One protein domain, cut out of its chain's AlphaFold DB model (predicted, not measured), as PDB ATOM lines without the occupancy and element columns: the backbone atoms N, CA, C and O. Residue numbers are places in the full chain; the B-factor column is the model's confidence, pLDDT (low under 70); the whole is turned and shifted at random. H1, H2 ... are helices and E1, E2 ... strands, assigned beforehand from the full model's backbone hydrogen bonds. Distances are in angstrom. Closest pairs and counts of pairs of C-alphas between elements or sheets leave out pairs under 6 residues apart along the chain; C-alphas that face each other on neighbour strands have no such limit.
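Overview. This is residues 3 to 71 and 144 to 264 of the 359 residues of an uncharacterized protein of Ralstonia pickettii (UniProt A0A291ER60). Two antiparallel sheets, one of five strands and one of three, meet at an angle as a V, and helix H4 lies inside the V, over E2 and E3 of the one and E6 and E7 of the other. The paired helices H1 and H2 lie on the far side of the smaller sheet from H4, and H3 sits near one end of it, with a long link of 12 residues leading from E6 to H3. The printed part has 190 residues with four named helices and eight named strands, in the order H1 H2 E1 E2 E3 E4 E5 E6 H3 E7 E8 H4; the sheets run E1 E2 E3 E4 E5 and E6 E7 E8. The class is mixed, helices and strands, with under half of the residues, 84, in named elements. The whole is compact, with a radius of gyration of the C-alphas of 16.1 A, and rounded, spanning 46 by 35 by 34 A.

Arrangement. Begin with the larger sheet, whose edge strands are E1, residues 55 to 58, and E5, residues 167 to 170. E1 forms a hairpin with E2, residues 62 to 66; look there for N 56 and O 64, 2.8 A apart. E2 is the antiparallel neighbour of E3, residues 145 to 149, with N 65 and O 146 at 2.8 A. E3, E4, residues 154 to 158, and E5 form a meander, each strand the antiparallel neighbour of the one before; N 156 and O 147 are 2.8 A apart, and N 155 and O 169 also 2.8 A. In the second, strongly twisted sheet, E7, residues 211 to 217, is the inner strand between E6, residues 175 to 181, and E8, residues 231 to 235. Here find N 177 and O 214 at 2.8 A, and, in the hairpin of E7 and E8, N 215 and O 233 at 2.8 A. The closest C-alphas of E2 and E8 are those of Ser 66 and Val 235, 6.2 A apart. H4, residues 242 to 254, is on both sheets. Its height over the larger is 10.9 A; it lies over E2 and only just over E3, where 3 of its C-alphas fall, and runs along the strands, at 9 degrees to E2 on the local plane. The closest C-alphas of E3 and H4 are those of Asn 149 and Met 252, 7.1 A. H4 on one face of E6 E7 E8 makes two layers, a helix over a sheet, at a height of 11.3 A; the closest C-alphas of E6 and H4 are those of Val 178 and Glu 242, 5.0 A. H1, residues 3 to 15, only grazes the smaller sheet, with residues 4 to 8. With residues 8 to 12 alone it touches H2, residues 17 to 23, at a steep tilt of 59 degrees, opposite ways; the closest C-alphas are those of Arg 12 and Ala 20, 5.1 A. H3, residues 194 to 202, only grazes the smaller sheet, with residues 197 to 202, and is apart from H4. In H1, H2, H3 and H4 every O i to N i+4 pair is within hydrogen-bond range.

Along the chain. Find C-alpha 3 at (23.922, -23.080, -28.695); from there H1 runs 17.9 A to C-alpha 15. H2 spans 10.1 A, H3 12.2 A. E1 measures 7.2 A, E2 13.6 A, E3 12.6 A, E4 12.9 A and E5 10.1 A. E6 covers 16.0 A and E8 12.6 A; E7, 19.3 A, begins at C-alpha 211, (13.595, -19.571, -36.360). H4 runs 16.9 A to C-alpha 254 at (-7.382, -18.721, -19.739).

Size, cuts and confidence. The C-alphas farthest apart are those of Ala 223 and Glu 264, 46.2 A. Residues 72 to 143 are not printed, and C-alphas 71 and 144 are 14.6 A apart across this cut, between E2 and E3. The links H2 to E1, E6 to H3 and E7 to E8 are long. Confidence is low, with pLDDT under 70, at residues 39 to 44, 71 and 207 to 208; the mean of the printed part is 87.9.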
ATOM      1  N   ASP A   3      23.157 -23.809 -27.671       88.38
ATOM      2  CA  ASP A   3      23.922 -23.080 -28.695       88.38
ATOM      3  C   ASP A   3      23.543 -21.595 -28.767       88.38
ATOM      4  O   ASP A   3      24.419 -20.729 -28.836       88.38
ATOM      5  N   CYS A   4      22.243 -21.284 -28.705       90.06
ATOM      6  CA  CYS A   4      21.762 -19.899 -28.731       90.06
ATOM      7  C   CYS A   4      22.177 -19.155 -27.463       90.06
ATOM      8  O   CYS A   4      22.691 -18.039 -27.531       90.06
ATOM      9  N   GLU A   5      22.048 -19.807 -26.310       92.44
ATOM     10  CA  GLU A   5      22.475 -19.277 -25.024       92.44
ATOM     11  C   GLU A   5      23.998 -19.075 -24.993       92.44
ATOM     12  O   GLU A   5      24.487 -18.042 -24.538       92.44
ATOM     13  N   ALA A   6      24.785 -20.012 -25.524       91.69
ATOM     14  CA  ALA A   6      26.237 -19.875 -25.593       91.69
ATOM     15  C   ALA A   6      26.680 -18.749 -26.523       91.69
ATOM     16  O   ALA A   6      27.575 -17.983 -26.145       91.69
ATOM     17  N   ALA A   7      26.047 -18.606 -27.690       90.69
ATOM     18  CA  ALA A   7      26.273 -17.473 -28.578       90.69
ATOM     19  C   ALA A   7      25.945 -16.154 -27.861       90.69
ATOM     20  O   ALA A   7      26.786 -15.251 -27.829       90.69
ATOM     21  N   PHE A   8      24.786 -16.087 -27.193       93.00
ATOM     22  CA  PHE A   8      24.343 -14.930 -26.413       93.00
ATOM     23  C   PHE A   8      25.334 -14.537 -25.327       93.00
ATOM     24  O   PHE A   8      25.824 -13.409 -25.302       93.00
ATOM     25  N   HIS A   9      25.706 -15.476 -24.462       92.25
ATOM     26  CA  HIS A   9      26.610 -15.198 -23.355       92.25
ATOM     27  C   HIS A   9      28.039 -14.889 -23.814       92.25
ATOM     28  O   HIS A   9      28.710 -14.067 -23.188       92.25
ATOM     29  N   THR A  10      28.514 -15.514 -24.894       90.94
ATOM     30  CA  THR A  10      29.844 -15.229 -25.453       90.94
ATOM     31  C   THR A  10      29.897 -13.832 -26.057       90.94
ATOM     32  O   THR A  10      30.844 -13.092 -25.794       90.94
ATOM     33  N   HIS A  11      28.871 -13.446 -26.816       91.81
ATOM     34  CA  HIS A  11      28.783 -12.115 -27.404       91.81
ATOM     35  C   HIS A  11      28.585 -11.046 -26.325       91.81
ATOM     36  O   HIS A  11      29.322 -10.065 -26.296       91.81
ATOM     37  N   ARG A  12      27.707 -11.296 -25.344       92.69
ATOM     38  CA  ARG A  12      27.516 -10.422 -24.179       92.69
ATOM     39  C   ARG A  12      28.818 -10.121 -23.447       92.69
ATOM     40  O   ARG A  12      29.049  -8.982 -23.065       92.69
ATOM     41  N   LYS A  13      29.666 -11.128 -23.218       91.69
ATOM     42  CA  LYS A  13      30.952 -10.930 -22.527       91.69
ATOM     43  C   LYS A  13      31.907 -10.012 -23.294       91.69
ATOM     44  O   LYS A  13      32.750  -9.387 -22.664       91.69
ATOM     45  N   LYS A  14      31.801  -9.964 -24.625       91.44
ATOM     46  CA  LYS A  14      32.677  -9.171 -25.497       91.44
ATOM     47  C   LYS A  14      32.133  -7.767 -25.776       91.44
ATOM     48  O   LYS A  14      32.913  -6.828 -25.826       91.44
ATOM     49  N   HIS A  15      30.816  -7.643 -25.939       91.56
ATOM     50  CA  HIS A  15      30.154  -6.450 -26.481       91.56
ATOM     51  C   HIS A  15      29.131  -5.814 -25.523       91.56
ATOM     52  O   HIS A  15      28.608  -4.732 -25.768       91.56
ATOM     53  N   GLY A  16      28.849  -6.462 -24.391       91.56
ATOM     54  CA  GLY A  16      27.873  -6.003 -23.407       91.56
ATOM     55  C   GLY A  16      26.462  -6.560 -23.625       91.56
ATOM     56  O   GLY A  16      26.133  -7.172 -24.641       91.56
ATOM     57  N   GLN A  17      25.611  -6.372 -22.614       90.81
ATOM     58  CA  GLN A  17      24.245  -6.914 -22.562       90.81
ATOM     59  C   GLN A  17      23.330  -6.301 -23.634       90.81
ATOM     60  O   GLN A  17      22.521  -7.008 -24.228       90.81
ATOM     61  N   LYS A  18      23.453  -4.993 -23.897       90.00
ATOM     62  CA  LYS A  18      22.591  -4.284 -24.851       90.00
ATOM     63  C   LYS A  18      22.767  -4.782 -26.282       90.00
ATOM     64  O   LYS A  18      21.784  -5.206 -26.882       90.00
ATOM     65  N   GLU A  19      24.001  -4.804 -26.773       90.94
ATOM     66  CA  GLU A  19      24.302  -5.275 -28.129       90.94
ATOM     67  C   GLU A  19      23.913  -6.750 -28.303       90.94
ATOM     68  O   GLU A  19      23.283  -7.108 -29.292       90.94
ATOM     69  N   ALA A  20      24.165  -7.599 -27.297       92.56
ATOM     70  CA  ALA A  20      23.758  -9.005 -27.347       92.56
ATOM     71  C   ALA A  20      22.240  -9.191 -27.511       92.56
ATOM     72  O   ALA A  20      21.807 -10.074 -28.248       92.56
ATOM     73  N   ILE A  21      21.428  -8.362 -26.855       93.12
ATOM     74  CA  ILE A  21      19.965  -8.407 -26.975       93.12
ATOM     75  C   ILE A  21      19.509  -7.890 -28.340       93.12
ATOM     76  O   ILE A  21      18.706  -8.541 -29.009       93.12
ATOM     77  N   GLU A  22      20.035  -6.748 -28.774       91.50
ATOM     78  CA  GLU A  22      19.647  -6.133 -30.046       91.50
ATOM     79  C   GLU A  22      20.054  -6.997 -31.247       91.50
ATOM     80  O   GLU A  22      19.310  -7.058 -32.227       91.50
ATOM     81  N   TYR A  23      21.192  -7.692 -31.151       90.44
ATOM     82  CA  TYR A  23      21.755  -8.512 -32.218       90.44
ATOM     83  C   TYR A  23      21.270  -9.967 -32.193       90.44
ATOM     84  O   TYR A  23      20.696 -10.447 -33.171       90.44
ATOM     85  N   LEU A  24      21.497 -10.690 -31.087       91.88
ATOM     86  CA  LEU A  24      21.257 -12.138 -31.017       91.88
ATOM     87  C   LEU A  24      19.815 -12.482 -30.674       91.88
ATOM     88  O   LEU A  24      19.260 -13.400 -31.273       91.88
ATOM     89  N   ALA A  25      19.200 -11.748 -29.746       91.44
ATOM     90  CA  ALA A  25      17.776 -11.901 -29.457       91.44
ATOM     91  C   ALA A  25      16.895 -11.124 -30.453       91.44
ATOM     92  O   ALA A  25      15.685 -11.303 -30.447       91.44
ATOM     93  N   ASP A  26      17.493 -10.291 -31.316       91.19
ATOM     94  CA  ASP A  26      16.803  -9.396 -32.251       91.19
ATOM     95  C   ASP A  26      15.770  -8.489 -31.572       91.19
ATOM     96  O   ASP A  26      14.711  -8.212 -32.127       91.19
ATOM     97  N   ILE A  27      16.041  -8.020 -30.354       91.06
ATOM     98  CA  ILE A  27      15.098  -7.185 -29.604       91.06
ATOM     99  C   ILE A  27      15.574  -5.743 -29.647       91.06
ATOM    100  O   ILE A  27      16.456  -5.330 -28.900       91.06
ATOM    101  N   ASN A  28      14.976  -4.976 -30.549       88.56
ATOM    102  CA  ASN A  28      15.322  -3.585 -30.803       88.56
ATOM    103  C   ASN A  28      14.070  -2.798 -31.234       88.56
ATOM    104  O   ASN A  28      12.958  -3.325 -31.255       88.56
ATOM    105  N   ARG A  29      14.249  -1.524 -31.601       85.44
ATOM    106  CA  ARG A  29      13.154  -0.594 -31.942       85.44
ATOM    107  C   ARG A  29      12.266  -1.018 -33.121       85.44
ATOM    108  O   ARG A  29      11.173  -0.482 -33.263       85.44
ATOM    109  N   TYR A  30      12.723  -1.939 -33.969       85.00
ATOM    110  CA  TYR A  30      11.967  -2.420 -35.131       85.00
ATOM    111  C   TYR A  30      11.266  -3.760 -34.877       85.00
ATOM    112  O   TYR A  30      10.568  -4.269 -35.754       85.00
ATOM    113  N   THR A  31      11.471  -4.353 -33.703       87.75
ATOM    114  CA  THR A  31      10.949  -5.674 -33.367       87.75
ATOM    115  C   THR A  31       9.583  -5.544 -32.711       87.75
ATOM    116  O   THR A  31       9.431  -4.876 -31.691       87.75
ATOM    117  N   ALA A  32       8.585  -6.210 -33.288       89.75
ATOM    118  CA  ALA A  32       7.280  -6.348 -32.660       89.75
ATOM    119  C   ALA A  32       7.369  -7.375 -31.524       89.75
ATOM    120  O   ALA A  32       7.748  -8.527 -31.744       89.75
ATOM    121  N   LEU A  33       7.035  -6.927 -30.315       93.44
ATOM    122  CA  LEU A  33       6.960  -7.756 -29.122       93.44
ATOM    123  C   LEU A  33       5.506  -7.863 -28.670       93.44
ATOM    124  O   LEU A  33       4.791  -6.864 -28.686       93.44
ATOM    125  N   HIS A  34       5.110  -9.050 -28.224       92.94
ATOM    126  CA  HIS A  34       3.754  -9.339 -27.766       92.94
ATOM    127  C   HIS A  34       3.734  -9.547 -26.253       92.94
ATOM    128  O   HIS A  34       4.483 -10.372 -25.730       92.94
ATOM    129  N   ALA A  35       2.894  -8.801 -25.545       92.94
ATOM    130  CA  ALA A  35       2.669  -8.977 -24.114       92.94
ATOM    131  C   ALA A  35       1.533  -9.991 -23.855       92.94
ATOM    132  O   ALA A  35       0.680 -10.192 -24.725       92.94
ATOM    133  N   PRO A  36       1.451 -10.609 -22.661       89.19
ATOM    134  CA  PRO A  36       0.358 -11.525 -22.319       89.19
ATOM    135  C   PRO A  36      -1.029 -10.891 -22.470       89.19
ATOM    136  O   PRO A  36      -1.959 -11.512 -22.989       89.19
ATOM    137  N   THR A  37      -1.141  -9.620 -22.079       83.38
ATOM    138  CA  THR A  37      -2.385  -8.839 -22.081       83.38
ATOM    139  C   THR A  37      -2.847  -8.402 -23.465       83.38
ATOM    140  O   THR A  37      -3.971  -7.913 -23.594       83.38
ATOM    141  N   ASP A  38      -2.015  -8.547 -24.500       80.50
ATOM    142  CA  ASP A  38      -2.366  -8.121 -25.850       80.50
ATOM    143  C   ASP A  38      -3.485  -9.015 -26.386       80.50
ATOM    144  O   ASP A  38      -3.256 -10.113 -26.899       80.50
ATOM    145  N   ARG A  39      -4.739  -8.569 -26.251       60.12
ATOM    146  CA  ARG A  39      -5.876  -9.256 -26.862       60.12
ATOM    147  C   ARG A  39      -5.677  -9.255 -28.366       60.12
ATOM    148  O   ARG A  39      -5.611  -8.213 -29.020       60.12
ATOM    149  N   THR A  40      -5.553 -10.454 -28.898       56.12
ATOM    150  CA  THR A  40      -5.385 -10.685 -30.312       56.12
ATOM    151  C   THR A  40      -6.618 -10.170 -31.049       56.12
ATOM    152  O   THR A  40      -7.739 -10.594 -30.786       56.12
ATOM    153  N   LYS A  41      -6.422  -9.216 -31.967       52.91
ATOM    154  CA  LYS A  41      -7.444  -8.874 -32.970       52.91
ATOM    155  C   LYS A  41      -7.768 -10.145 -33.775       52.91
ATOM    156  O   LYS A  41      -6.866 -10.960 -33.953       52.91
ATOM    157  N   ASP A  42      -8.991 -10.269 -34.296       45.84
ATOM    158  CA  ASP A  42      -9.630 -11.445 -34.948       45.84
ATOM    159  C   ASP A  42      -8.831 -12.243 -36.021       45.84
ATOM    160  O   ASP A  42      -9.345 -13.199 -36.595       45.84
ATOM    161  N   LYS A  43      -7.572 -11.899 -36.316       56.41
ATOM    162  CA  LYS A  43      -6.667 -12.599 -37.244       56.41
ATOM    163  C   LYS A  43      -5.531 -13.386 -36.570       56.41
ATOM    164  O   LYS A  43      -4.602 -13.788 -37.268       56.41
ATOM    165  N   SER A  44      -5.534 -13.584 -35.250       65.19
ATOM    166  CA  SER A  44      -4.440 -14.324 -34.603       65.19
ATOM    167  C   SER A  44      -4.425 -15.804 -34.954       65.19
ATOM    168  O   SER A  44      -5.469 -16.458 -34.999       65.19
ATOM    169  N   ILE A  45      -3.216 -16.329 -35.139       82.38
ATOM    170  CA  ILE A  45      -2.948 -17.762 -35.259       82.38
ATOM    171  C   ILE A  45      -3.508 -18.470 -34.016       82.38
ATOM    172  O   ILE A  45      -3.440 -17.947 -32.903       82.38
ATOM    173  N   LYS A  46      -4.127 -19.638 -34.213       88.50
ATOM    174  CA  LYS A  46      -4.700 -20.428 -33.117       88.50
ATOM    175  C   LYS A  46      -3.583 -20.985 -32.219       88.50
ATOM    176  O   LYS A  46      -2.510 -21.284 -32.741       88.50
ATOM    177  N   PRO A  47      -3.824 -21.164 -30.905       91.69
ATOM    178  CA  PRO A  47      -2.858 -21.810 -30.020       91.69
ATOM    179  C   PRO A  47      -2.543 -23.219 -30.532       91.69
ATOM    180  O   PRO A  47      -3.458 -24.020 -30.726       91.69
ATOM    181  N   ALA A  48      -1.265 -23.510 -30.758       91.06
ATOM    182  CA  ALA A  48      -0.806 -24.789 -31.288       91.06
ATOM    183  C   ALA A  48       0.620 -25.098 -30.816       91.06
ATOM    184  O   ALA A  48       1.413 -24.195 -30.565       91.06
ATOM    185  N   LEU A  49       0.942 -26.386 -30.713       88.06
ATOM    186  CA  LEU A  49       2.301 -26.883 -30.464       88.06
ATOM    187  C   LEU A  49       2.994 -27.325 -31.764       88.06
ATOM    188  O   LEU A  49       4.081 -27.897 -31.724       88.06
ATOM    189  N   ASP A  50       2.346 -27.073 -32.907       81.31
ATOM    190  CA  ASP A  50       2.849 -27.319 -34.262       81.31
ATOM    191  C   ASP A  50       3.381 -28.749 -34.489       81.31
ATOM    192  O   ASP A  50       4.269 -28.968 -35.309       81.31
ATOM    193  N   TRP A  51       2.829 -29.730 -33.759       74.75
ATOM    194  CA  TRP A  51       3.207 -31.151 -33.803       74.75
ATOM    195  C   TRP A  51       4.693 -31.404 -33.533       74.75
ATOM    196  O   TRP A  51       5.266 -32.395 -33.993       74.75
ATOM    197  N   ALA A  52       5.322 -30.505 -32.782       80.56
ATOM    198  CA  ALA A  52       6.735 -30.566 -32.484       80.56
ATOM    199  C   ALA A  52       6.968 -30.940 -31.014       80.56
ATOM    200  O   ALA A  52       6.291 -30.458 -30.100       80.56
ATOM    201  N   ARG A  53       7.951 -31.815 -30.774       84.38
ATOM    202  CA  ARG A  53       8.294 -32.290 -29.428       84.38
ATOM    203  C   ARG A  53       8.851 -31.152 -28.590       84.38
ATOM    204  O   ARG A  53       9.916 -30.617 -28.884       84.38
ATOM    205  N   THR A  54       8.140 -30.800 -27.525       88.88
ATOM    206  CA  THR A  54       8.487 -29.634 -26.701       88.88
ATOM    207  C   THR A  54       8.063 -29.758 -25.240       88.88
ATOM    208  O   THR A  54       8.733 -29.211 -24.363       88.88
ATOM    209  N   LEU A  55       6.990 -30.502 -24.951       91.62
ATOM    210  CA  LEU A  55       6.404 -30.599 -23.614       91.62
ATOM    211  C   LEU A  55       7.050 -31.697 -22.773       91.62
ATOM    212  O   LEU A  55       7.024 -32.864 -23.146       91.62
ATOM    213  N   PHE A  56       7.530 -31.353 -21.585       90.25
ATOM    214  CA  PHE A  56       7.912 -32.330 -20.564       90.25
ATOM    215  C   PHE A  56       6.756 -32.701 -19.640       90.25
ATOM    216  O   PHE A  56       6.706 -33.820 -19.138       90.25
ATOM    217  N   ASP A  57       5.871 -31.748 -19.348       88.75
ATOM    218  CA  ASP A  57       4.781 -31.911 -18.386       88.75
ATOM    219  C   ASP A  57       3.622 -30.967 -18.729       88.75
ATOM    220  O   ASP A  57       3.837 -29.873 -19.260       88.75
ATOM    221  N   TYR A  58       2.403 -31.390 -18.415       87.69
ATOM    222  CA  TYR A  58       1.175 -30.659 -18.717       87.69
ATOM    223  C   TYR A  58       0.107 -30.997 -17.680       87.69
ATOM    224  O   TYR A  58      -0.264 -32.159 -17.511       87.69
ATOM    225  N   ASN A  59      -0.400 -29.982 -16.987       86.94
ATOM    226  CA  ASN A  59      -1.515 -30.122 -16.056       86.94
ATOM    227  C   ASN A  59      -2.286 -28.804 -15.919       86.94
ATOM    228  O   ASN A  59      -1.988 -27.819 -16.585       86.94
ATOM    229  N   GLU A  60      -3.268 -28.771 -15.019       87.38
ATOM    230  CA  GLU A  60      -4.114 -27.596 -14.814       87.38
ATOM    231  C   GLU A  60      -3.359 -26.371 -14.265       87.38
ATOM    232  O   GLU A  60      -3.819 -25.247 -14.422       87.38
ATOM    233  N   HIS A  61      -2.211 -26.542 -13.610       87.31
ATOM    234  CA  HIS A  61      -1.484 -25.460 -12.938       87.31
ATOM    235  C   HIS A  61      -0.240 -25.003 -13.688       87.31
ATOM    236  O   HIS A  61       0.150 -23.843 -13.561       87.31
ATOM    237  N   PHE A  62       0.415 -25.885 -14.437       91.00
ATOM    238  CA  PHE A  62       1.601 -25.534 -15.197       91.00
ATOM    239  C   PHE A  62       1.780 -26.369 -16.461       91.00
ATOM    240  O   PHE A  62       1.337 -27.514 -16.551       91.00
ATOM    241  N   ILE A  63       2.530 -25.787 -17.392       93.12
ATOM    242  CA  ILE A  63       3.165 -26.500 -18.499       93.12
ATOM    243  C   ILE A  63       4.675 -26.411 -18.358       93.12
ATOM    244  O   ILE A  63       5.212 -25.416 -17.861       93.12
ATOM    245  N   GLU A  64       5.366 -27.457 -18.782       93.56
ATOM    246  CA  GLU A  64       6.818 -27.519 -18.755       93.56
ATOM    247  C   GLU A  64       7.362 -27.763 -20.160       93.56
ATOM    248  O   GLU A  64       6.976 -28.724 -20.819       93.56
ATOM    249  N   LEU A  65       8.254 -26.882 -20.608       94.12
ATOM    250  CA  LEU A  65       8.775 -26.826 -21.971       94.12
ATOM    251  C   LEU A  65      10.306 -26.872 -21.986       94.12
ATOM    252  O   LEU A  65      10.969 -26.528 -21.002       94.12
ATOM    253  N   SER A  66      10.865 -27.279 -23.122       92.44
ATOM    254  CA  SER A  66      12.307 -27.297 -23.379       92.44
ATOM    255  C   SER A  66      12.815 -26.014 -24.046       92.44
ATOM    256  O   SER A  66      12.045 -25.131 -24.436       92.44
ATOM    257  N   ASN A  67      14.141 -25.906 -24.166       91.94
ATOM    258  CA  ASN A  67      14.782 -24.932 -25.041       91.94
ATOM    259  C   ASN A  67      15.022 -25.477 -26.454       91.94
ATOM    260  O   ASN A  67      14.933 -26.679 -26.706       91.94
ATOM    261  N   MET A  68      15.380 -24.572 -27.361       86.38
ATOM    262  CA  MET A  68      15.597 -24.883 -28.772       86.38
ATOM    263  C   MET A  68      16.847 -25.738 -29.033       86.38
ATOM    264  O   MET A  68      17.874 -25.602 -28.369       86.38
ATOM    265  N   GLY A  69      16.772 -26.588 -30.065       72.38
ATOM    266  CA  GLY A  69      17.926 -27.249 -30.682       72.38
ATOM    267  C   GLY A  69      18.363 -28.539 -29.994       72.38
ATOM    268  O   GLY A  69      19.369 -28.559 -29.293       72.38
ATOM    269  N   GLU A  70      17.636 -29.636 -30.189       70.00
ATOM    270  CA  GLU A  70      18.097 -30.981 -29.800       70.00
ATOM    271  C   GLU A  70      18.749 -31.746 -30.962       70.00
ATOM    272  O   GLU A  70      19.729 -32.455 -30.758       70.00
ATOM    273  N   GLU A  71      18.224 -31.552 -32.169       66.88
ATOM    274  CA  GLU A  71      18.372 -32.439 -33.333       66.88
ATOM    275  C   GLU A  71      19.825 -32.732 -33.751       66.88
ATOM    276  O   GLU A  71      20.124 -33.818 -34.233       66.88
ATOM    277  N   ALA A 144      17.490 -27.135 -21.150       92.69
ATOM    278  CA  ALA A 144      16.829 -26.237 -20.215       92.69
ATOM    279  C   ALA A 144      15.406 -26.741 -19.945       92.69
ATOM    280  O   ALA A 144      14.795 -27.375 -20.810       92.69
ATOM    281  N   ARG A 145      14.883 -26.443 -18.759       92.88
ATOM    282  CA  ARG A 145      13.481 -26.700 -18.414       92.88
ATOM    283  C   ARG A 145      12.832 -25.388 -18.018       92.88
ATOM    284  O   ARG A 145      13.323 -24.695 -17.125       92.88
ATOM    285  N   TYR A 146      11.742 -25.054 -18.688       95.12
ATOM    286  CA  TYR A 146      10.972 -23.843 -18.453       95.12
ATOM    287  C   TYR A 146       9.580 -24.240 -17.994       95.12
ATOM    288  O   TYR A 146       8.821 -24.835 -18.754       95.12
ATOM    289  N   ARG A 147       9.243 -23.936 -16.744       94.12
ATOM    290  CA  ARG A 147       7.935 -24.243 -16.168       94.12
ATOM    291  C   ARG A 147       7.116 -22.968 -16.064       94.12
ATOM    292  O   ARG A 147       7.448 -22.084 -15.280       94.12
ATOM    293  N   PHE A 148       6.035 -22.903 -16.825       95.44
ATOM    294  CA  PHE A 148       5.083 -21.801 -16.826       95.44
ATOM    295  C   PHE A 148       3.930 -22.170 -15.902       95.44
ATOM    296  O   PHE A 148       3.132 -23.042 -16.235       95.44
ATOM    297  N   ASN A 149       3.880 -21.563 -14.717       93.75
ATOM    298  CA  ASN A 149       2.892 -21.880 -13.691       93.75
ATOM    299  C   ASN A 149       1.808 -20.798 -13.656       93.75
ATOM    300  O   ASN A 149       2.051 -19.677 -13.203       93.75
ATOM    301  N   ARG A 150       0.601 -21.152 -14.112       92.19
ATOM    302  CA  ARG A 150      -0.541 -20.233 -14.176       92.19
ATOM    303  C   ARG A 150      -1.061 -19.844 -12.801       92.19
ATOM    304  O   ARG A 150      -1.425 -18.691 -12.605       92.19
ATOM    305  N   SER A 151      -1.037 -20.764 -11.835       90.75
ATOM    306  CA  SER A 151      -1.545 -20.510 -10.479       90.75
ATOM    307  C   SER A 151      -0.734 -19.439  -9.752       90.75
ATOM    308  O   SER A 151      -1.294 -18.592  -9.067       90.75
ATOM    309  N   THR A 152       0.590 -19.464  -9.915       91.56
ATOM    310  CA  THR A 152       1.503 -18.487  -9.289       91.56
ATOM    311  C   THR A 152       1.812 -17.286 -10.187       91.56
ATOM    312  O   THR A 152       2.382 -16.306  -9.713       91.56
ATOM    313  N   ARG A 153       1.462 -17.355 -11.480       94.56
ATOM    314  CA  ARG A 153       1.880 -16.411 -12.535       94.56
ATOM    315  C   ARG A 153       3.402 -16.207 -12.582       94.56
ATOM    316  O   ARG A 153       3.902 -15.103 -12.808       94.56
ATOM    317  N   LYS A 154       4.151 -17.295 -12.381       94.88
ATOM    318  CA  LYS A 154       5.619 -17.324 -12.431       94.88
ATOM    319  C   LYS A 154       6.119 -18.281 -13.504       94.88
ATOM    320  O   LYS A 154       5.483 -19.288 -13.817       94.88
ATOM    321  N   VAL A 155       7.299 -17.973 -14.027       95.94
ATOM    322  CA  VAL A 155       8.058 -18.837 -14.929       95.94
ATOM    323  C   VAL A 155       9.338 -19.265 -14.228       95.94
ATOM    324  O   VAL A 155      10.194 -18.436 -13.921       95.94
ATOM    325  N   TYR A 156       9.463 -20.561 -13.968       94.94
ATOM    326  CA  TYR A 156      10.649 -21.151 -13.358       94.94
ATOM    327  C   TYR A 156      11.583 -21.635 -14.456       94.94
ATOM    328  O   TYR A 156      11.214 -22.472 -15.282       94.94
ATOM    329  N   VAL A 157      12.801 -21.118 -14.450       95.56
ATOM    330  CA  VAL A 157      13.815 -21.412 -15.454       95.56
ATOM    331  C   VAL A 157      14.927 -22.215 -14.812       95.56
ATOM    332  O   VAL A 157      15.573 -21.761 -13.868       95.56
ATOM    333  N   LEU A 158      15.172 -23.399 -15.360       93.88
ATOM    334  CA  LEU A 158      16.234 -24.292 -14.934       93.88
ATOM    335  C   LEU A 158      17.256 -24.437 -16.057       93.88
ATOM    336  O   LEU A 158      16.979 -25.031 -17.102       93.88
ATOM    337  N   ARG A 159      18.447 -23.875 -15.845       93.56
ATOM    338  CA  ARG A 159      19.538 -23.886 -16.825       93.56
ATOM    339  C   ARG A 159      20.905 -23.744 -16.138       93.56
ATOM    340  O   ARG A 159      20.984 -23.291 -14.996       93.56
ATOM    341  N   PRO A 160      22.006 -24.100 -16.815       92.69
ATOM    342  CA  PRO A 160      23.350 -24.035 -16.247       92.69
ATOM    343  C   PRO A 160      23.750 -22.618 -15.808       92.69
ATOM    344  O   PRO A 160      23.483 -21.643 -16.509       92.69
ATOM    345  N   LYS A 161      24.507 -22.499 -14.704       92.31
ATOM    346  CA  LYS A 161      25.016 -21.207 -14.180       92.31
ATOM    347  C   LYS A 161      25.759 -20.370 -15.224       92.31
ATOM    348  O   LYS A 161      25.621 -19.152 -15.271       92.31
ATOM    349  N   ARG A 162      26.531 -21.025 -16.093       90.38
ATOM    350  CA  ARG A 162      27.281 -20.376 -17.180       90.38
ATOM    351  C   ARG A 162      26.397 -19.679 -18.223       90.38
ATOM    352  O   ARG A 162      26.898 -18.809 -18.930       90.38
ATOM    353  N   TYR A 163      25.125 -20.068 -18.301       91.25
ATOM    354  CA  TYR A 163      24.114 -19.519 -19.198       91.25
ATOM    355  C   TYR A 163      23.035 -18.761 -18.418       91.25
ATOM    356  O   TYR A 163      21.865 -18.820 -18.757       91.25
ATOM    357  N   GLY A 164      23.425 -18.106 -17.319       89.81
ATOM    358  CA  GLY A 164      22.544 -17.278 -16.494       89.81
ATOM    359  C   GLY A 164      21.904 -17.999 -15.307       89.81
ATOM    360  O   GLY A 164      21.407 -17.333 -14.407       89.81
ATOM    361  N   GLY A 165      21.992 -19.330 -15.234       93.06
ATOM    362  CA  GLY A 165      21.554 -20.092 -14.064       93.06
ATOM    363  C   GLY A 165      20.045 -20.109 -13.848       93.06
ATOM    364  O   GLY A 165      19.263 -19.665 -14.691       93.06
ATOM    365  N   ASN A 166      19.662 -20.664 -12.702       94.56
ATOM    366  CA  ASN A 166      18.275 -20.820 -12.293       94.56
ATOM    367  C   ASN A 166      17.669 -19.464 -11.921       94.56
ATOM    368  O   ASN A 166      18.269 -18.724 -11.142       94.56
ATOM    369  N   VAL A 167      16.478 -19.164 -12.436       94.56
ATOM    370  CA  VAL A 167      15.780 -17.900 -12.164       94.56
ATOM    371  C   VAL A 167      14.266 -18.101 -12.134       94.56
ATOM    372  O   VAL A 167      13.734 -18.981 -12.811       94.56
ATOM    373  N   VAL A 168      13.580 -17.286 -11.333       95.06
ATOM    374  CA  VAL A 168      12.116 -17.190 -11.302       95.06
ATOM    375  C   VAL A 168      11.725 -15.840 -11.884       95.06
ATOM    376  O   VAL A 168      12.245 -14.808 -11.459       95.06
ATOM    377  N   LEU A 169      10.836 -15.850 -12.870       96.00
ATOM    378  CA  LEU A 169      10.450 -14.670 -13.636       96.00
ATOM    379  C   LEU A 169       8.947 -14.416 -13.511       96.00
ATOM    380  O   LEU A 169       8.150 -15.353 -13.452       96.00
ATOM    381  N   ASP A 170       8.553 -13.146 -13.493       96.00
ATOM    382  CA  ASP A 170       7.144 -12.752 -13.453       96.00
ATOM    383  C   ASP A 170       6.516 -12.909 -14.830       96.00
ATOM    384  O   ASP A 170       6.994 -12.313 -15.798       96.00
ATOM    385  N   TRP A 171       5.430 -13.669 -14.932       96.12
ATOM    386  CA  TRP A 171       4.753 -13.869 -16.210       96.12
ATOM    387  C   TRP A 171       4.258 -12.546 -16.813       96.12
ATOM    388  O   TRP A 171       4.447 -12.311 -18.000       96.12
ATOM    389  N   ASP A 172       3.744 -11.626 -15.998       95.25
ATOM    390  CA  ASP A 172       3.155 -10.362 -16.473       95.25
ATOM    391  C   ASP A 172       4.159  -9.414 -17.157       95.25
ATOM    392  O   ASP A 172       3.768  -8.500 -17.880       95.25
ATOM    393  N   ARG A 173       5.465  -9.626 -16.947       95.38
ATOM    394  CA  ARG A 173       6.541  -8.824 -17.551       95.38
ATOM    395  C   ARG A 173       7.041  -9.377 -18.880       95.38
ATOM    396  O   ARG A 173       7.821  -8.694 -19.547       95.38
ATOM    397  N   VAL A 174       6.651 -10.596 -19.248       96.69
ATOM    398  CA  VAL A 174       7.182 -11.249 -20.444       96.69
ATOM    399  C   VAL A 174       6.773 -10.492 -21.706       96.69
ATOM    400  O   VAL A 174       5.678  -9.943 -21.822       96.69
ATOM    401  N   LYS A 175       7.673 -10.480 -22.678       96.19
ATOM    402  CA  LYS A 175       7.471  -9.958 -24.021       96.19
ATOM    403  C   LYS A 175       7.941 -11.010 -25.011       96.19
ATOM    404  O   LYS A 175       9.112 -11.380 -25.011       96.19
ATOM    405  N   ALA A 176       7.038 -11.504 -25.843       96.19
ATOM    406  CA  ALA A 176       7.336 -12.540 -26.815       96.19
ATOM    407  C   ALA A 176       7.769 -11.947 -28.155       96.19
ATOM    408  O   ALA A 176       7.096 -11.081 -28.717       96.19
ATOM    409  N   HIS A 177       8.869 -12.463 -28.690       94.88
ATOM    410  CA  HIS A 177       9.302 -12.269 -30.061       94.88
ATOM    411  C   HIS A 177       9.047 -13.558 -30.853       94.88
ATOM    412  O   HIS A 177       9.780 -14.542 -30.765       94.88
ATOM    413  N   VAL A 178       7.967 -13.529 -31.630       92.75
ATOM    414  CA  VAL A 178       7.370 -14.694 -32.313       92.75
ATOM    415  C   VAL A 178       7.922 -14.953 -33.716       92.75
ATOM    416  O   VAL A 178       7.689 -16.009 -34.288       92.75
ATOM    417  N   ASN A 179       8.657 -13.983 -34.262       90.19
ATOM    418  CA  ASN A 179       9.274 -14.031 -35.589       90.19
ATOM    419  C   ASN A 179      10.804 -14.007 -35.480       90.19
ATOM    420  O   ASN A 179      11.484 -13.433 -36.333       90.19
ATOM    421  N   TRP A 180      11.358 -14.530 -34.385       92.12
ATOM    422  CA  TRP A 180      12.798 -14.495 -34.183       92.12
ATOM    423  C   TRP A 180      13.508 -15.378 -35.208       92.12
ATOM    424  O   TRP A 180      13.074 -16.492 -35.503       92.12
ATOM    425  N   CYS A 181      14.612 -14.861 -35.744       89.56
ATOM    426  CA  CYS A 181      15.494 -15.553 -36.677       89.56
ATOM    427  C   CYS A 181      16.947 -15.350 -36.239       89.56
ATOM    428  O   CYS A 181      17.367 -14.217 -35.973       89.56
ATOM    429  N   ALA A 182      17.736 -16.423 -36.233       86.69
ATOM    430  CA  ALA A 182      19.147 -16.352 -35.877       86.69
ATOM    431  C   ALA A 182      19.921 -15.393 -36.810       86.69
ATOM    432  O   ALA A 182      19.705 -15.401 -38.025       86.69
ATOM    433  N   PRO A 183      20.863 -14.582 -36.295       82.00
ATOM    434  CA  PRO A 183      21.553 -13.562 -37.089       82.00
ATOM    435  C   PRO A 183      22.749 -14.102 -37.900       82.00
ATOM    436  O   PRO A 183      23.728 -13.389 -38.090       82.00
ATOM    437  N   ARG A 184      22.704 -15.352 -38.388       72.19
ATOM    438  CA  ARG A 184      23.864 -16.027 -39.016       72.19
ATOM    439  C   ARG A 184      24.421 -15.317 -40.261       72.19
ATOM    440  O   ARG A 184      25.625 -15.373 -40.480       72.19
ATOM    441  N   ASP A 185      23.575 -14.605 -41.005       70.44
ATOM    442  CA  ASP A 185      23.957 -13.903 -42.244       70.44
ATOM    443  C   ASP A 185      24.064 -12.376 -42.078       70.44
ATOM    444  O   ASP A 185      24.214 -11.646 -43.059       70.44
ATOM    445  N   MET A 186      23.935 -11.870 -40.849       77.81
ATOM    446  CA  MET A 186      23.869 -10.440 -40.561       77.81
ATOM    447  C   MET A 186      24.997 -10.055 -39.618       77.81
ATOM    448  O   MET A 186      25.189 -10.691 -38.584       77.81
ATOM    449  N   ARG A 187      25.731  -8.995 -39.939       82.19
ATOM    450  CA  ARG A 187      26.739  -8.439 -39.035       82.19
ATOM    451  C   ARG A 187      26.106  -7.460 -38.030       82.19
ATOM    452  O   ARG A 187      25.044  -6.909 -38.324       82.19
ATOM    453  N   PRO A 188      26.741  -7.199 -36.871       80.69
ATOM    454  CA  PRO A 188      26.205  -6.259 -35.881       80.69
ATOM    455  C   PRO A 188      25.958  -4.839 -36.424       80.69
ATOM    456  O   PRO A 188      24.981  -4.203 -36.045       80.69
ATOM    457  N   ASP A 189      26.767  -4.360 -37.377       84.06
ATOM    458  CA  ASP A 189      26.585  -3.053 -38.036       84.06
ATOM    459  C   ASP A 189      25.292  -2.958 -38.865       84.06
ATOM    460  O   ASP A 189      24.841  -1.864 -39.195       84.06
ATOM    461  N   GLN A 190      24.672  -4.096 -39.188       83.50
ATOM    462  CA  GLN A 190      23.510  -4.186 -40.071       83.50
ATOM    463  C   GLN A 190      22.179  -4.338 -39.315       83.50
ATOM    464  O   GLN A 190      21.140  -4.505 -39.949       83.50
ATOM    465  N   ILE A 191      22.173  -4.266 -37.977       81.69
ATOM    466  CA  ILE A 191      20.952  -4.416 -37.150       81.69
ATOM    467  C   ILE A 191      19.879  -3.376 -37.511       81.69
ATOM    468  O   ILE A 191      18.679  -3.669 -37.456       81.69
ATOM    469  N   ASP A 192      20.314  -2.177 -37.898       81.56
ATOM    470  CA  ASP A 192      19.447  -1.064 -38.294       81.56
ATOM    471  C   ASP A 192      19.102  -1.066 -39.797       81.56
ATOM    472  O   ASP A 192      18.237  -0.302 -40.232       81.56
ATOM    473  N   ASP A 193      19.727  -1.935 -40.599       85.81
ATOM    474  CA  ASP A 193      19.446  -2.054 -42.030       85.81
ATOM    475  C   ASP A 193      18.181  -2.890 -42.269       85.81
ATOM    476  O   ASP A 193      18.141  -4.114 -42.104       85.81
ATOM    477  N   LYS A 194      17.123  -2.214 -42.722       83.38
ATOM    478  CA  LYS A 194      15.831  -2.830 -43.036       83.38
ATOM    479  C   LYS A 194      15.951  -3.966 -44.061       83.38
ATOM    480  O   LYS A 194      15.250  -4.967 -43.915       83.38
ATOM    481  N   PHE A 195      16.821  -3.840 -45.067       84.38
ATOM    482  CA  PHE A 195      16.982  -4.864 -46.102       84.38
ATOM    483  C   PHE A 195      17.687  -6.106 -45.562       84.38
ATOM    484  O   PHE A 195      17.250  -7.222 -45.846       84.38
ATOM    485  N   ALA A 196      18.733  -5.933 -44.749       84.00
ATOM    486  CA  ALA A 196      19.419  -7.047 -44.095       84.00
ATOM    487  C   ALA A 196      18.461  -7.843 -43.194       84.00
ATOM    488  O   ALA A 196      18.422  -9.074 -43.244       84.00
ATOM    489  N   ARG A 197      17.611  -7.142 -42.436       81.88
ATOM    490  CA  ARG A 197      16.590  -7.772 -41.590       81.88
ATOM    491  C   ARG A 197      15.522  -8.500 -42.388       81.88
ATOM    492  O   ARG A 197      15.172  -9.622 -42.032       81.88
ATOM    493  N   GLN A 198      15.005  -7.876 -43.447       83.69
ATOM    494  CA  GLN A 198      14.016  -8.509 -44.313       83.69
ATOM    495  C   GLN A 198      14.598  -9.769 -44.954       83.69
ATOM    496  O   GLN A 198      13.970 -10.819 -44.887       83.69
ATOM    497  N   ARG A 199      15.832  -9.702 -45.466       83.12
ATOM    498  CA  ARG A 199      16.527 -10.869 -46.016       83.12
ATOM    499  C   ARG A 199      16.662 -11.981 -44.981       83.12
ATOM    500  O   ARG A 199      16.358 -13.119 -45.300       83.12
ATOM    501  N   ARG A 200      17.058 -11.669 -43.740       83.56
ATOM    502  CA  ARG A 200      17.149 -12.664 -42.656       83.56
ATOM    503  C   ARG A 200      15.804 -13.336 -42.380       83.56
ATOM    504  O   ARG A 200      15.762 -14.542 -42.140       83.56
ATOM    505  N   GLN A 201      14.718 -12.565 -42.398       82.69
ATOM    506  CA  GLN A 201      13.373 -13.113 -42.268       82.69
ATOM    507  C   GLN A 201      13.062 -14.015 -43.464       82.69
ATOM    508  O   GLN A 201      12.719 -15.169 -43.258       82.69
ATOM    509  N   GLU A 202      13.281 -13.572 -44.700       83.50
ATOM    510  CA  GLU A 202      13.037 -14.361 -45.919       83.50
ATOM    511  C   GLU A 202      13.850 -15.665 -45.960       83.50
ATOM    512  O   GLU A 202      13.304 -16.711 -46.297       83.50
ATOM    513  N   THR A 203      15.115 -15.640 -45.528       79.38
ATOM    514  CA  THR A 203      15.992 -16.824 -45.455       79.38
ATOM    515  C   THR A 203      15.811 -17.646 -44.184       79.38
ATOM    516  O   THR A 203      16.538 -18.608 -43.959       79.38
ATOM    517  N   ALA A 204      14.867 -17.270 -43.326       76.00
ATOM    518  CA  ALA A 204      14.577 -17.950 -42.076       76.00
ATOM    519  C   ALA A 204      15.751 -18.077 -41.088       76.00
ATOM    520  O   ALA A 204      15.827 -19.043 -40.337       76.00
ATOM    521  N   GLY A 205      16.650 -17.094 -41.045       71.56
ATOM    522  CA  GLY A 205      17.855 -17.169 -40.210       71.56
ATOM    523  C   GLY A 205      19.015 -17.925 -40.868       71.56
ATOM    524  O   GLY A 205      19.906 -18.418 -40.170       71.56
ATOM    525  N   GLY A 206      19.002 -18.009 -42.201       72.75
ATOM    526  CA  GLY A 206      20.089 -18.503 -43.046       72.75
ATOM    527  C   GLY A 206      19.929 -19.952 -43.490       72.75
ATOM    528  O   GLY A 206      18.857 -20.536 -43.379       72.75
ATOM    529  N   GLN A 207      21.015 -20.555 -43.985       60.50
ATOM    530  CA  GLN A 207      21.020 -21.868 -44.662       60.50
ATOM    531  C   GLN A 207      20.347 -23.017 -43.878       60.50
ATOM    532  O   GLN A 207      19.906 -23.990 -44.482       60.50
ATOM    533  N   PHE A 208      20.244 -22.902 -42.551       63.62
ATOM    534  CA  PHE A 208      19.656 -23.917 -41.668       63.62
ATOM    535  C   PHE A 208      18.289 -23.530 -41.083       63.62
ATOM    536  O   PHE A 208      17.782 -24.245 -40.224       63.62
ATOM    537  N   GLY A 209      17.705 -22.399 -41.495       71.38
ATOM    538  CA  GLY A 209      16.339 -22.036 -41.116       71.38
ATOM    539  C   GLY A 209      16.103 -21.902 -39.605       71.38
ATOM    540  O   GLY A 209      15.071 -22.347 -39.107       71.38
ATOM    541  N   MET A 210      17.051 -21.337 -38.846       82.38
ATOM    542  CA  MET A 210      16.891 -21.180 -37.394       82.38
ATOM    543  C   MET A 210      15.937 -20.031 -37.049       82.38
ATOM    544  O   MET A 210      16.363 -18.904 -36.784       82.38
ATOM    545  N   ARG A 211      14.646 -20.363 -37.006       87.50
ATOM    546  CA  ARG A 211      13.595 -19.571 -36.360       87.50
ATOM    547  C   ARG A 211      13.161 -20.210 -35.051       87.50
ATOM    548  O   ARG A 211      13.373 -21.405 -34.856       87.50
ATOM    549  N   GLY A 212      12.546 -19.435 -34.175       90.38
ATOM    550  CA  GLY A 212      12.070 -19.931 -32.889       90.38
ATOM    551  C   GLY A 212      11.282 -18.877 -32.124       90.38
ATOM    552  O   GLY A 212      11.211 -17.715 -32.531       90.38
ATOM    553  N   LEU A 213      10.729 -19.280 -30.983       94.38
ATOM    554  CA  LEU A 213      10.098 -18.367 -30.043       94.38
ATOM    555  C   LEU A 213      11.140 -17.848 -29.051       94.38
ATOM    556  O   LEU A 213      11.773 -18.629 -28.336       94.38
ATOM    557  N   VAL A 214      11.280 -16.526 -28.970       96.38
ATOM    558  CA  VAL A 214      12.092 -15.873 -27.938       96.38
ATOM    559  C   VAL A 214      11.183 -15.171 -26.940       96.38
ATOM    560  O   VAL A 214      10.328 -14.376 -27.321       96.38
ATOM    561  N   LEU A 215      11.374 -15.445 -25.653       97.38
ATOM    562  CA  LEU A 215      10.710 -14.741 -24.562       97.38
ATOM    563  C   LEU A 215      11.704 -13.818 -23.868       97.38
ATOM    564  O   LEU A 215      12.811 -14.228 -23.522       97.38
ATOM    565  N   TYR A 216      11.292 -12.575 -23.657       97.25
ATOM    566  CA  TYR A 216      12.126 -11.525 -23.100       97.25
ATOM    567  C   TYR A 216      11.476 -10.877 -21.892       97.25
ATOM    568  O   TYR A 216      10.323 -10.456 -21.938       97.25
ATOM    569  N   TRP A 217      12.251 -10.747 -20.826       96.56
ATOM    570  CA  TRP A 217      11.894  -9.969 -19.655       96.56
ATOM    571  C   TRP A 217      12.713  -8.685 -19.672       96.56
ATOM    572  O   TRP A 217      13.937  -8.766 -19.589       96.56
ATOM    573  N   PRO A 218      12.074  -7.508 -19.780       94.19
ATOM    574  CA  PRO A 218      12.778  -6.237 -19.696       94.19
ATOM    575  C   PRO A 218      13.354  -6.024 -18.286       94.19
ATOM    576  O   PRO A 218      12.875  -6.651 -17.329       94.19
ATOM    577  N   PRO A 219      14.340  -5.121 -18.133       93.56
ATOM    578  CA  PRO A 219      14.899  -4.790 -16.826       93.56
ATOM    579  C   PRO A 219      13.802  -4.309 -15.871       93.56
ATOM    580  O   PRO A 219      12.800  -3.733 -16.298       93.56
ATOM    581  N   LEU A 220      13.990  -4.577 -14.578       91.31
ATOM    582  CA  LEU A 220      13.057  -4.168 -13.523       91.31
ATOM    583  C   LEU A 220      12.880  -2.648 -13.490       91.31
ATOM    584  O   LEU A 220      11.759  -2.160 -13.388       91.31
ATOM    585  N   ASP A 221      13.993  -1.929 -13.617       89.25
ATOM    586  CA  ASP A 221      14.028  -0.484 -13.773       89.25
ATOM    587  C   ASP A 221      14.612  -0.142 -15.156       89.25
ATOM    588  O   ASP A 221      15.763  -0.491 -15.437       89.25
ATOM    589  N   PRO A 222      13.855   0.527 -16.045       84.38
ATOM    590  CA  PRO A 222      14.359   0.977 -17.341       84.38
ATOM    591  C   PRO A 222      15.561   1.928 -17.257       84.38
ATOM    592  O   PRO A 222      16.307   2.030 -18.231       84.38
ATOM    593  N   ALA A 223      15.733   2.636 -16.136       85.56
ATOM    594  CA  ALA A 223      16.852   3.547 -15.908       85.56
ATOM    595  C   ALA A 223      18.107   2.841 -15.361       85.56
ATOM    596  O   ALA A 223      19.177   3.449 -15.323       85.56
ATOM    597  N   ASP A 224      18.007   1.569 -14.960       87.19
ATOM    598  CA  ASP A 224      19.139   0.821 -14.423       87.19
ATOM    599  C   ASP A 224      20.147   0.467 -15.525       87.19
ATOM    600  O   ASP A 224      19.889  -0.350 -16.415       87.19
ATOM    601  N   HIS A 225      21.342   1.049 -15.429       80.06
ATOM    602  CA  HIS A 225      22.459   0.757 -16.322       80.06
ATOM    603  C   HIS A 225      22.945  -0.696 -16.214       80.06
ATOM    604  O   HIS A 225      23.435  -1.243 -17.204       80.06
ATOM    605  N   GLU A 226      22.789  -1.339 -15.051       81.38
ATOM    606  CA  GLU A 226      23.121  -2.756 -14.856       81.38
ATOM    607  C   GLU A 226      22.035  -3.691 -15.416       81.38
ATOM    608  O   GLU A 226      22.271  -4.896 -15.539       81.38
ATOM    609  N   ARG A 227      20.871  -3.139 -15.804       84.81
ATOM    610  CA  ARG A 227      19.714  -3.842 -16.383       84.81
ATOM    611  C   ARG A 227      19.296  -5.059 -15.554       84.81
ATOM    612  O   ARG A 227      19.078  -6.152 -16.081       84.81
ATOM    613  N   LYS A 228      19.190  -4.893 -14.234       86.88
ATOM    614  CA  LYS A 228      18.843  -5.992 -13.325       86.88
ATOM    615  C   LYS A 228      17.478  -6.591 -13.644       86.88
ATOM    616  O   LYS A 228      16.502  -5.892 -13.912       86.88
ATOM    617  N   GLY A 229      17.411  -7.918 -13.558       87.31
ATOM    618  CA  GLY A 229      16.188  -8.685 -13.801       87.31
ATOM    619  C   GLY A 229      15.785  -8.786 -15.273       87.31
ATOM    620  O   GLY A 229      14.655  -9.195 -15.543       87.31
ATOM    621  N   GLU A 230      16.674  -8.407 -16.191       93.44
ATOM    622  CA  GLU A 230      16.520  -8.628 -17.622       93.44
ATOM    623  C   GLU A 230      16.912 -10.055 -18.020       93.44
ATOM    624  O   GLU A 230      17.979 -10.537 -17.635       93.44
ATOM    625  N   GLU A 231      16.081 -10.713 -18.828       95.31
ATOM    626  CA  GLU A 231      16.288 -12.113 -19.197       95.31
ATOM    627  C   GLU A 231      15.807 -12.439 -20.615       95.31
ATOM    628  O   GLU A 231      14.850 -11.839 -21.102       95.31
ATOM    629  N   VAL A 232      16.457 -13.406 -21.273       95.94
ATOM    630  CA  VAL A 232      16.100 -13.887 -22.618       95.94
ATOM    631  C   VAL A 232      16.095 -15.413 -22.633       95.94
ATOM    632  O   VAL A 232      17.076 -16.044 -22.239       95.94
ATOM    633  N   LEU A 233      15.011 -16.008 -23.135       96.00
ATOM    634  CA  LEU A 233      14.852 -17.456 -23.280       96.00
ATOM    635  C   LEU A 233      14.471 -17.821 -24.718       96.00
ATOM    636  O   LEU A 233      13.543 -17.239 -25.273       96.00
ATOM    637  N   TRP A 234      15.128 -18.835 -25.281       94.94
ATOM    638  CA  TRP A 234      14.706 -19.502 -26.518       94.94
ATOM    639  C   TRP A 234      13.872 -20.722 -26.146       94.94
ATOM    640  O   TRP A 234      14.401 -21.656 -25.539       94.94
ATOM    641  N   VAL A 235      12.580 -20.697 -26.461       94.19
ATOM    642  CA  VAL A 235      11.594 -21.663 -25.959       94.19
ATOM    643  C   VAL A 235      11.078 -22.544 -27.087       94.19
ATOM    644  O   VAL A 235      10.676 -22.053 -28.140       94.19
ATOM    645  N   GLY A 236      11.030 -23.846 -26.819       91.56
ATOM    646  CA  GLY A 236      10.487 -24.840 -27.727       91.56
ATOM    647  C   GLY A 236      11.386 -25.159 -28.926       91.56
ATOM    648  O   GLY A 236      12.566 -24.816 -28.931       91.56
ATOM    649  N   PRO A 237      10.849 -25.874 -29.924       88.31
ATOM    650  CA  PRO A 237      11.612 -26.427 -31.035       88.31
ATOM    651  C   PRO A 237      11.998 -25.350 -32.054       88.31
ATOM    652  O   PRO A 237      11.506 -24.218 -32.023       88.31
ATOM    653  N   LYS A 238      12.882 -25.712 -32.993       86.44
ATOM    654  CA  LYS A 238      13.145 -24.862 -34.161       86.44
ATOM    655  C   LYS A 238      11.827 -24.644 -34.913       86.44
ATOM    656  O   LYS A 238      10.962 -25.511 -34.924       86.44
ATOM    657  N   LEU A 239      11.690 -23.483 -35.545       86.12
ATOM    658  CA  LEU A 239      10.497 -23.028 -36.270       86.12
ATOM    659  C   LEU A 239       9.272 -22.712 -35.400       86.12
ATOM    660  O   LEU A 239       8.264 -22.266 -35.947       86.12
ATOM    661  N   ALA A 240       9.363 -22.849 -34.073       88.38
ATOM    662  CA  ALA A 240       8.337 -22.330 -33.178       88.38
ATOM    663  C   ALA A 240       8.175 -20.808 -33.345       88.38
ATOM    664  O   ALA A 240       9.114 -20.098 -33.706       88.38
ATOM    665  N   GLY A 241       6.983 -20.295 -33.052       90.12
ATOM    666  CA  GLY A 241       6.690 -18.872 -33.195       90.12
ATOM    667  C   GLY A 241       5.366 -18.494 -32.550       90.12
ATOM    668  O   GLY A 241       5.128 -18.798 -31.381       90.12
ATOM    669  N   GLU A 242       4.495 -17.841 -33.319       92.06
ATOM    670  CA  GLU A 242       3.204 -17.337 -32.834       92.06
ATOM    671  C   GLU A 242       2.294 -18.454 -32.298       92.06
ATOM    672  O   GLU A 242       1.661 -18.258 -31.268       92.06
ATOM    673  N   GLY A 243       2.249 -19.629 -32.943       92.69
ATOM    674  CA  GLY A 243       1.425 -20.762 -32.494       92.69
ATOM    675  C   GLY A 243       1.763 -21.195 -31.066       92.69
ATOM    676  O   GLY A 243       0.883 -21.213 -30.197       92.69
ATOM    677  N   LEU A 244       3.055 -21.432 -30.804       94.69
ATOM    678  CA  LEU A 244       3.567 -21.783 -29.478       94.69
ATOM    679  C   LEU A 244       3.372 -20.647 -28.465       94.69
ATOM    680  O   LEU A 244       2.991 -20.902 -27.324       94.69
ATOM    681  N   TRP A 245       3.595 -19.390 -28.864       95.25
ATOM    682  CA  TRP A 245       3.331 -18.241 -27.993       95.25
ATOM    683  C   TRP A 245       1.864 -18.187 -27.569       95.25
ATOM    684  O   TRP A 245       1.573 -18.074 -26.378       95.25
ATOM    685  N   GLN A 246       0.938 -18.323 -28.520       94.44
ATOM    686  CA  GLN A 246      -0.491 -18.337 -28.231       94.44
ATOM    687  C   GLN A 246      -0.874 -19.533 -27.365       94.44
ATOM    688  O   GLN A 246      -1.718 -19.381 -26.486       94.44
ATOM    689  N   TYR A 247      -0.236 -20.691 -27.551       95.12
ATOM    690  CA  TYR A 247      -0.430 -21.855 -26.690       95.12
ATOM    691  C   TYR A 247      -0.036 -21.561 -25.238       95.12
ATOM    692  O   TYR A 247      -0.861 -21.699 -24.337       95.12
ATOM    693  N   ILE A 248       1.192 -21.084 -25.006       96.12
ATOM    694  CA  ILE A 248       1.687 -20.741 -23.663       96.12
ATOM    695  C   ILE A 248       0.815 -19.648 -23.040       96.12
ATOM    696  O   ILE A 248       0.394 -19.768 -21.892       96.12
ATOM    697  N   ARG A 249       0.507 -18.593 -23.799       95.75
ATOM    698  CA  ARG A 249      -0.290 -17.460 -23.326       95.75
ATOM    699  C   ARG A 249      -1.708 -17.867 -22.951       95.75
ATOM    700  O   ARG A 249      -2.150 -17.555 -21.854       95.75
ATOM    701  N   THR A 250      -2.408 -18.575 -23.834       94.88
ATOM    702  CA  THR A 250      -3.789 -19.019 -23.591       94.88
ATOM    703  C   THR A 250      -3.835 -19.972 -22.399       94.88
ATOM    704  O   THR A 250      -4.712 -19.842 -21.550       94.88
ATOM    705  N   PHE A 251      -2.845 -20.861 -22.262       95.25
ATOM    706  CA  PHE A 251      -2.715 -21.702 -21.075       95.25
ATOM    707  C   PHE A 251      -2.538 -20.870 -19.794       95.25
ATOM    708  O   PHE A 251      -3.220 -21.116 -18.799       95.25
ATOM    709  N   MET A 252      -1.640 -19.881 -19.810       95.56
ATOM    710  CA  MET A 252      -1.333 -19.046 -18.644       95.56
ATOM    711  C   MET A 252      -2.485 -18.118 -18.241       95.56
ATOM    712  O   MET A 252      -2.704 -17.912 -17.048       95.56
ATOM    713  N   GLU A 253      -3.218 -17.569 -19.211       94.44
ATOM    714  CA  GLU A 253      -4.287 -16.593 -18.973       94.44
ATOM    715  C   GLU A 253      -5.668 -17.226 -18.802       94.44
ATOM    716  O   GLU A 253      -6.417 -16.852 -17.900       94.44
ATOM    717  N   GLU A 254      -6.022 -18.178 -19.663       93.06
ATOM    718  CA  GLU A 254      -7.382 -18.721 -19.739       93.06
ATOM    719  C   GLU A 254      -7.481 -20.147 -19.188       93.06
ATOM    720  O   GLU A 254      -8.560 -20.586 -18.788       93.06
ATOM    721  N   GLY A 255      -6.354 -20.855 -19.107       91.50
ATOM    722  CA  GLY A 255      -6.253 -22.178 -18.509       91.50
ATOM    723  C   GLY A 255      -6.195 -23.329 -19.511       91.50
ATOM    724  O   GLY A 255      -6.279 -23.173 -20.729       91.50
ATOM    725  N   MET A 256      -6.047 -24.527 -18.948       91.50
ATOM    726  CA  MET A 256      -5.802 -25.782 -19.662       91.50
ATOM    727  C   MET A 256      -6.910 -26.159 -20.660       91.50
ATOM    728  O   MET A 256      -6.634 -26.759 -21.691       91.50
ATOM    729  N   GLU A 257      -8.164 -25.807 -20.377       91.94
ATOM    730  CA  GLU A 257      -9.314 -26.179 -21.217       91.94
ATOM    731  C   GLU A 257      -9.422 -25.353 -22.510       91.94
ATOM    732  O   GLU A 257     -10.185 -25.700 -23.411       91.94
ATOM    733  N   LYS A 258      -8.686 -24.238 -22.599       92.88
ATOM    734  CA  LYS A 258      -8.740 -23.298 -23.729       92.88
ATOM    735  C   LYS A 258      -7.655 -23.529 -24.772       92.88
ATOM    736  O   LYS A 258      -7.691 -22.917 -25.838       92.88
ATOM    737  N   VAL A 259      -6.721 -24.431 -24.495       93.06
ATOM    738  CA  VAL A 259      -5.683 -24.857 -25.435       93.06
ATOM    739  C   VAL A 259      -5.975 -26.265 -25.947       93.06
ATOM    740  O   VAL A 259      -6.627 -27.049 -25.253       93.06
ATOM    741  N   PRO A 260      -5.522 -26.622 -27.162       92.06
ATOM    742  CA  PRO A 260      -5.662 -27.991 -27.626       92.06
ATOM    743  C   PRO A 260      -4.891 -28.953 -26.704       92.06
ATOM    744  O   PRO A 260      -3.780 -28.629 -26.262       92.06
ATOM    745  N   PRO A 261      -5.459 -30.133 -26.399       90.31
ATOM    746  CA  PRO A 261      -4.769 -31.126 -25.592       90.31
ATOM    747  C   PRO A 261      -3.517 -31.627 -26.329       90.31
ATOM    748  O   PRO A 261      -3.593 -31.858 -27.539       90.31
ATOM    749  N   PRO A 262      -2.389 -31.830 -25.623       90.00
ATOM    750  CA  PRO A 262      -1.178 -32.364 -26.231       90.00
ATOM    751  C   PRO A 262      -1.395 -33.748 -26.846       90.00
ATOM    752  O   PRO A 262      -1.992 -34.636 -26.233       90.00
ATOM    753  N   THR A 263      -0.848 -33.950 -28.036       85.38
ATOM    754  CA  THR A 263      -0.794 -35.246 -28.719       85.38
ATOM    755  C   THR A 263       0.425 -36.055 -28.270       85.38
ATOM    756  O   THR A 263       1.375 -35.515 -27.704       85.38
ATOM    757  N   GLU A 264       0.451 -37.363 -28.554       78.62
ATOM    758  CA  GLU A 264       1.572 -38.257 -28.198       78.62
ATOM    759  C   GLU A 264       2.940 -37.822 -28.771       78.62
ATOM    760  O   GLU A 264       3.997 -38.195 -28.256       78.62
TER     761      GLU A 264